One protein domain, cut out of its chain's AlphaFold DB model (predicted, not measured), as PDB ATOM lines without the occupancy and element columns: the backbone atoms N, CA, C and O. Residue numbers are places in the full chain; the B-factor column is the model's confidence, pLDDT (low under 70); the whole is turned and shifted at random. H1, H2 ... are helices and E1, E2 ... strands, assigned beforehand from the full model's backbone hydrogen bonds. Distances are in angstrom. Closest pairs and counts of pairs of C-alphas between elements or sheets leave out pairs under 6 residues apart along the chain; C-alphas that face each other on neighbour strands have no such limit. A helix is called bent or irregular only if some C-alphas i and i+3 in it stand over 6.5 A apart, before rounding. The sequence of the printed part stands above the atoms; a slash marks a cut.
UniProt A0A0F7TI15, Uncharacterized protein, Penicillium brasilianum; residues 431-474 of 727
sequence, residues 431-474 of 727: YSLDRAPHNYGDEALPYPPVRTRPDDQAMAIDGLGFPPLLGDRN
ATOM      1  N   TYR A 431     124.795 149.441 165.055       96.38
ATOM      2  CA  TYR A 431     125.431 149.087 163.789       96.38
ATOM      3  C   TYR A 431     125.365 147.575 163.542       96.38
ATOM      4  O   TYR A 431     125.485 146.763 164.461       96.38
ATOM      5  N   SER A 432     125.293 147.202 162.267       94.38
ATOM      6  CA  SER A 432     125.303 145.824 161.778       94.38
ATOM      7  C   SER A 432     126.439 145.575 160.783       94.38
ATOM      8  O   SER A 432     126.878 146.453 160.033       94.38
ATOM      9  N   LEU A 433     126.920 144.328 160.779       94.31
ATOM     10  CA  LEU A 433     127.920 143.815 159.842       94.31
ATOM     11  C   LEU A 433     127.241 143.375 158.539       94.31
ATOM     12  O   LEU A 433     126.906 142.205 158.352       94.31
ATOM     13  N   ASP A 434     127.057 144.321 157.623       92.06
ATOM     14  CA  ASP A 434     126.582 144.052 156.271       92.06
ATOM     15  C   ASP A 434     127.693 143.438 155.406       92.06
ATOM     16  O   ASP A 434     128.721 144.056 155.101       92.06
ATOM     17  N   ARG A 435     127.448 142.218 154.927       89.75
ATOM     18  CA  ARG A 435     128.152 141.672 153.770       89.75
ATOM     19  C   ARG A 435     127.230 141.726 152.561       89.75
ATOM     20  O   ARG A 435     126.477 140.782 152.320       89.75
ATOM     21  N   ALA A 436     127.390 142.790 151.776       85.38
ATOM     22  CA  ALA A 436     126.670 142.983 150.524       85.38
ATOM     23  C   ALA A 436     126.655 141.685 149.683       85.38
ATOM     24  O   ALA A 436     127.695 141.014 149.586       85.38
ATOM     25  N   PRO A 437     125.507 141.327 149.075       81.06
ATOM     26  CA  PRO A 437     125.352 140.077 148.342       81.06
ATOM     27  C   PRO A 437     126.342 139.981 147.178       81.06
ATOM     28  O   PRO A 437     126.964 140.965 146.765       81.06
ATOM     29  N   HIS A 438     126.519 138.773 146.636       82.31
ATOM     30  CA  HIS A 438     127.510 138.556 145.588       82.31
ATOM     31  C   HIS A 438     127.042 139.101 144.226       82.31
ATOM     32  O   HIS A 438     126.577 138.368 143.353       82.31
ATOM     33  N   ASN A 439     127.186 140.419 144.057       67.81
ATOM     34  CA  ASN A 439     126.674 141.239 142.953       67.81
ATOM     35  C   ASN A 439     127.112 140.823 141.542       67.81
ATOM     36  O   ASN A 439     126.647 141.425 140.585       67.81
ATOM     37  N   TYR A 440     128.010 139.851 141.381       70.19
ATOM     38  CA  TYR A 440     128.430 139.366 140.065       70.19
ATOM     39  C   TYR A 440     127.782 138.034 139.668       70.19
ATOM     40  O   TYR A 440     127.955 137.604 138.534       70.19
ATOM     41  N   GLY A 441     127.058 137.365 140.576       73.69
ATOM     42  CA  GLY A 441     126.444 136.048 140.335       73.69
ATOM     43  C   GLY A 441     127.433 134.881 140.165       73.69
ATOM     44  O   GLY A 441     127.012 133.732 140.138       73.69
ATOM     45  N   ASP A 442     128.733 135.170 140.079       85.25
ATOM     46  CA  ASP A 442     129.816 134.204 139.898       85.25
ATOM     47  C   ASP A 442     130.393 133.741 141.246       85.25
ATOM     48  O   ASP A 442     131.062 134.510 141.932       85.25
ATOM     49  N   GLU A 443     130.157 132.484 141.626       86.25
ATOM     50  CA  GLU A 443     130.681 131.889 142.868       86.25
ATOM     51  C   GLU A 443     132.219 131.734 142.885       86.25
ATOM     52  O   GLU A 443     132.787 131.440 143.938       86.25
ATOM     53  N   ALA A 444     132.914 131.929 141.755       91.44
ATOM     54  CA  ALA A 444     134.375 131.861 141.684       91.44
ATOM     55  C   ALA A 444     135.085 133.147 142.151       91.44
ATOM     56  O   ALA A 444     136.296 133.126 142.386       91.44
ATOM     57  N   LEU A 445     134.363 134.264 142.295       86.44
ATOM     58  CA  LEU A 445     134.917 135.515 142.818       86.44
ATOM     59  C   LEU A 445     134.822 135.565 144.355       86.44
ATOM     60  O   LEU A 445     133.854 135.079 144.942       86.44
ATOM     61  N   PRO A 446     135.807 136.172 145.045       89.25
ATOM     62  CA  PRO A 446     135.739 136.341 146.488       89.25
ATOM     63  C   PRO A 446     134.632 137.334 146.865       89.25
ATOM     64  O   PRO A 446     134.520 138.410 146.274       89.25
ATOM     65  N   TYR A 447     133.863 137.001 147.907       86.50
ATOM     66  CA  TYR A 447     132.882 137.919 148.488       86.50
ATOM     67  C   TYR A 447     133.505 139.286 148.808       86.50
ATOM     68  O   TYR A 447     134.645 139.337 149.284       86.50
ATOM     69  N   PRO A 448     132.750 140.389 148.646       87.38
ATOM     70  CA  PRO A 448     133.223 141.699 149.061       87.38
ATOM     71  C   PRO A 448     133.614 141.701 150.555       87.38
ATOM     72  O   PRO A 448     133.058 140.921 151.352       87.38
ATOM     73  N   PRO A 449     134.557 142.578 150.954       90.56
ATOM     74  CA  PRO A 449     134.832 142.846 152.359       90.56
ATOM     75  C   PRO A 449     133.541 143.199 153.098       90.56
ATOM     76  O   PRO A 449     132.704 143.935 152.565       90.56
ATOM     77  N   VAL A 450     133.393 142.665 154.310       91.62
ATOM     78  CA  VAL A 450     132.286 143.017 155.208       91.62
ATOM     79  C   VAL A 450     132.402 144.501 155.558       91.62
ATOM     80  O   VAL A 450     133.507 145.036 155.654       91.62
ATOM     81  N   ARG A 451     131.266 145.179 155.701       92.88
ATOM     82  CA  ARG A 451     131.176 146.601 156.035       92.88
ATOM     83  C   ARG A 451     130.290 146.766 157.254       92.88
ATOM     84  O   ARG A 451     129.287 146.077 157.383       92.88
ATOM     85  N   THR A 452     130.629 147.708 158.116       94.31
ATOM     86  CA  THR A 452     129.707 148.162 159.155       94.31
ATOM     87  C   THR A 452     128.757 149.204 158.566       94.31
ATOM     88  O   THR A 452     129.138 150.004 157.703       94.31
ATOM     89  N   ARG A 453     127.496 149.172 158.993       94.06
ATOM     90  CA  ARG A 453     126.450 150.137 158.625       94.06
ATOM     91  C   ARG A 453     125.569 150.417 159.841       94.06
ATOM     92  O   ARG A 453     125.335 149.480 160.594       94.06
ATOM     93  N   PRO A 454     125.058 151.645 160.035       95.75
ATOM     94  CA  PRO A 454     124.010 151.892 161.022       95.75
ATOM     95  C   PRO A 454     122.773 151.042 160.712       95.75
ATOM     96  O   PRO A 454     122.421 150.889 159.538       95.75
ATOM     97  N   ASP A 455     122.083 150.542 161.733       94.62
ATOM     98  CA  ASP A 455     120.939 149.636 161.558       94.62
ATOM     99  C   ASP A 455     119.779 150.295 160.797       94.62
ATOM    100  O   ASP A 455     119.195 149.674 159.909       94.62
ATOM    101  N   ASP A 456     119.532 151.591 161.023       94.00
ATOM    102  CA  ASP A 456     118.598 152.400 160.223       94.00
ATOM    103  C   ASP A 456     118.929 152.357 158.720       94.00
ATOM    104  O   ASP A 456     118.038 152.301 157.867       94.00
ATOM    105  N   GLN A 457     120.222 152.372 158.370       92.50
ATOM    106  CA  GLN A 457     120.671 152.280 156.983       92.50
ATOM    107  C   GLN A 457     120.561 150.845 156.455       92.50
ATOM    108  O   GLN A 457     120.173 150.676 155.301       92.50
ATOM    109  N   ALA A 458     120.872 149.828 157.261       90.88
ATOM    110  CA  ALA A 458     120.707 148.427 156.878       90.88
ATOM    111  C   ALA A 458     119.230 148.109 156.578       90.88
ATOM    112  O   ALA A 458     118.909 147.685 155.469       90.88
ATOM    113  N   MET A 459     118.313 148.447 157.492       88.94
ATOM    114  CA  MET A 459     116.870 148.255 157.309       88.94
ATOM    115  C   MET A 459     116.311 149.028 156.104       88.94
ATOM    116  O   MET A 459     115.475 148.503 155.366       88.94
ATOM    117  N   ALA A 460     116.778 150.258 155.864       89.19
ATOM    118  CA  ALA A 460     116.383 151.026 154.684       89.19
ATOM    119  C   ALA A 460     116.885 150.395 153.370       89.19
ATOM    120  O   ALA A 460     116.203 150.473 152.348       89.19
ATOM    121  N   ILE A 461     118.063 149.769 153.385       84.38
ATOM    122  CA  ILE A 461     118.677 149.120 152.221       84.38
ATOM    123  C   ILE A 461     118.010 147.774 151.910       84.38
ATOM    124  O   ILE A 461     117.687 147.531 150.744       84.38
ATOM    125  N   ASP A 462     117.702 146.972 152.932       84.25
ATOM    126  CA  ASP A 462     116.908 145.742 152.809       84.25
ATOM    127  C   ASP A 462     115.506 146.039 152.258       84.25
ATOM    128  O   ASP A 462     115.055 145.396 151.308       84.25
ATOM    129  N   GLY A 463     114.836 147.073 152.783       81.69
ATOM    130  CA  GLY A 463     113.525 147.516 152.295       81.69
ATOM    131  C   GLY A 463     113.532 148.030 150.848       81.69
ATOM    132  O   GLY A 463     112.513 147.951 150.162       81.69
ATOM    133  N   LEU A 464     114.676 148.522 150.360       77.19
ATOM    134  CA  LEU A 464     114.871 148.950 148.970       77.19
ATOM    135  C   LEU A 464     115.344 147.818 148.040       77.19
ATOM    136  O   LEU A 464     115.325 148.008 146.822       77.19
ATOM    137  N   GLY A 465     115.771 146.670 148.576       69.00
ATOM    138  CA  GLY A 465     116.390 145.589 147.804       69.00
ATOM    139  C   GLY A 465     117.715 145.999 147.148       69.00
ATOM    140  O   GLY A 465     117.989 145.602 146.015       69.00
ATOM    141  N   PHE A 466     118.506 146.849 147.814       71.31
ATOM    142  CA  PHE A 466     119.758 147.380 147.271       71.31
ATOM    143  C   PHE A 466     120.983 146.648 147.863       71.31
ATOM    144  O   PHE A 466     120.999 146.377 149.056       71.31
ATOM    145  N   PRO A 467     122.061 146.381 147.102       67.69
ATOM    146  CA  PRO A 467     122.186 146.526 145.653       67.69
ATOM    147  C   PRO A 467     121.251 145.560 144.901       67.69
ATOM    148  O   PRO A 467     121.142 144.401 145.299       67.69
ATOM    149  N   PRO A 468     120.606 146.001 143.802       67.44
ATOM    150  CA  PRO A 468     119.803 145.110 142.975       67.44
ATOM    151  C   PRO A 468     120.683 144.006 142.380       67.44
ATOM    152  O   PRO A 468     121.844 144.243 142.029       67.44
ATOM    153  N   LEU A 469     120.115 142.807 142.232       68.69
ATOM    154  CA  LEU A 469     120.795 141.676 141.604       68.69
ATOM    155  C   LEU A 469     121.192 142.020 140.160       68.69
ATOM    156  O   LEU A 469     120.491 142.747 139.455       68.69
ATOM    157  N   LEU A 470     122.327 141.497 139.694       63.69
ATOM    158  CA  LEU A 470     122.853 141.866 138.381       63.69
ATOM    159  C   LEU A 470     121.944 141.351 137.257       63.69
ATOM    160  O   LEU A 470     121.842 140.151 137.020       63.69
ATOM    161  N   GLY A 471     121.297 142.281 136.556       74.94
ATOM    162  CA  GLY A 471     120.303 141.990 135.520       74.94
ATOM    163  C   GLY A 471     118.873 142.330 135.941       74.94
ATOM    164  O   GLY A 471     118.066 142.671 135.071       74.94
ATOM    165  N   ASP A 472     118.579 142.359 137.244       72.75
ATOM    166  CA  ASP A 472     117.333 142.938 137.734       72.75
ATOM    167  C   ASP A 472     117.355 144.454 137.533       72.75
ATOM    168  O   ASP A 472     118.344 145.158 137.766       72.75
ATOM    169  N   ARG A 473     116.229 144.987 137.056       71.25
ATOM    170  CA  ARG A 473     116.043 146.435 136.982       71.25
ATOM    171  C   ARG A 473     115.834 146.970 138.391       71.25
ATOM    172  O   ARG A 473     115.079 146.387 139.157       71.25
ATOM    173  N   ASN A 474     116.434 148.126 138.672       66.38
ATOM    174  CA  ASN A 474     116.291 148.858 139.931       66.38
ATOM    175  C   ASN A 474     114.877 149.474 140.058       66.38
ATOM    176  O   ASN A 474     114.694 150.687 139.949       66.38
TER     177      ASN A 474
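This is residues 431 to 474 of the 727 residues of an uncharacterized protein of Penicillium brasilianum (UniProt A0A0F7TI15). Picture a flat, C-shaped piece of chain: a long hairpin with two short paired strands, E1 and E2, at one end and a wide loop, residues 435 to 450, reaching away from them to the other end. At the end with the paired strands, E2 turns straight into the helix H1, and after it the unnamed residues 465 to 474 fold back toward the side of the domain where the wide loop lies. The printed part has 44 residues with two named strands and one named helix, in the order E1, E2, H1; the sheet has the order E1 - E2 and is antiparallel. The class is mixed, helices and strands, with under half of the residues in named elements. The whole is only just loose, close to compact, with a radius of gyration of the C-alphas of 11.4 A, and its C-alphas span 30 by 24 by 7 A.

Start with the sheet and find C-alpha 431 at (125.431, 149.087, 163.789), where E1 begins; it holds residues 431 to 434 and is 9.1 A long from first to last C-alpha. Its partner E2, residues 451 to 454, begins at C-alpha 451, at (131.176, 146.601, 156.035), and is 10.2 A long. Directly after it comes H1, residues 455 to 464, which runs 14.0 A from its first C-alpha to C-alpha 464 at (114.871, 148.950, 148.970).

Look first at the hairpin of E1 and E2, which are antiparallel, with 143 degrees between their N-to-C directions. The C-alphas of Tyr 431 and Pro 454 face each other at 4.2 A, and those of Asp 434 and Arg 451 at 5.3 A. Across the pair, N 432 and O 453 are 2.8 A apart and N 451 and O 434 are 2.8 A apart, both within hydrogen-bond range. From E2 a tight link, with 0 residues between, leads to H1. Compare H1 with E1: their closest C-alphas are those of Asp 455 and Tyr 431, 5.0 A apart, while their centres are 10.5 A apart. Along H1 you will find each O i to N i+4 pair within hydrogen-bond range, and the helix is not bent.

The outline is flat, and the two C-alphas farthest apart are those of Ala 444 and Asp 456, at 31.9 A. The printed part has no cut from residue 431 to residue 474, and its first and last C-alphas are 25.5 A apart. The link from E1 to E2 is long, with 16 residues. Read the B-factor column for the model's confidence: the mean pLDDT of the printed part is 83.4, and it is under 70 at residues 439, 465, 467 to 470 and 474.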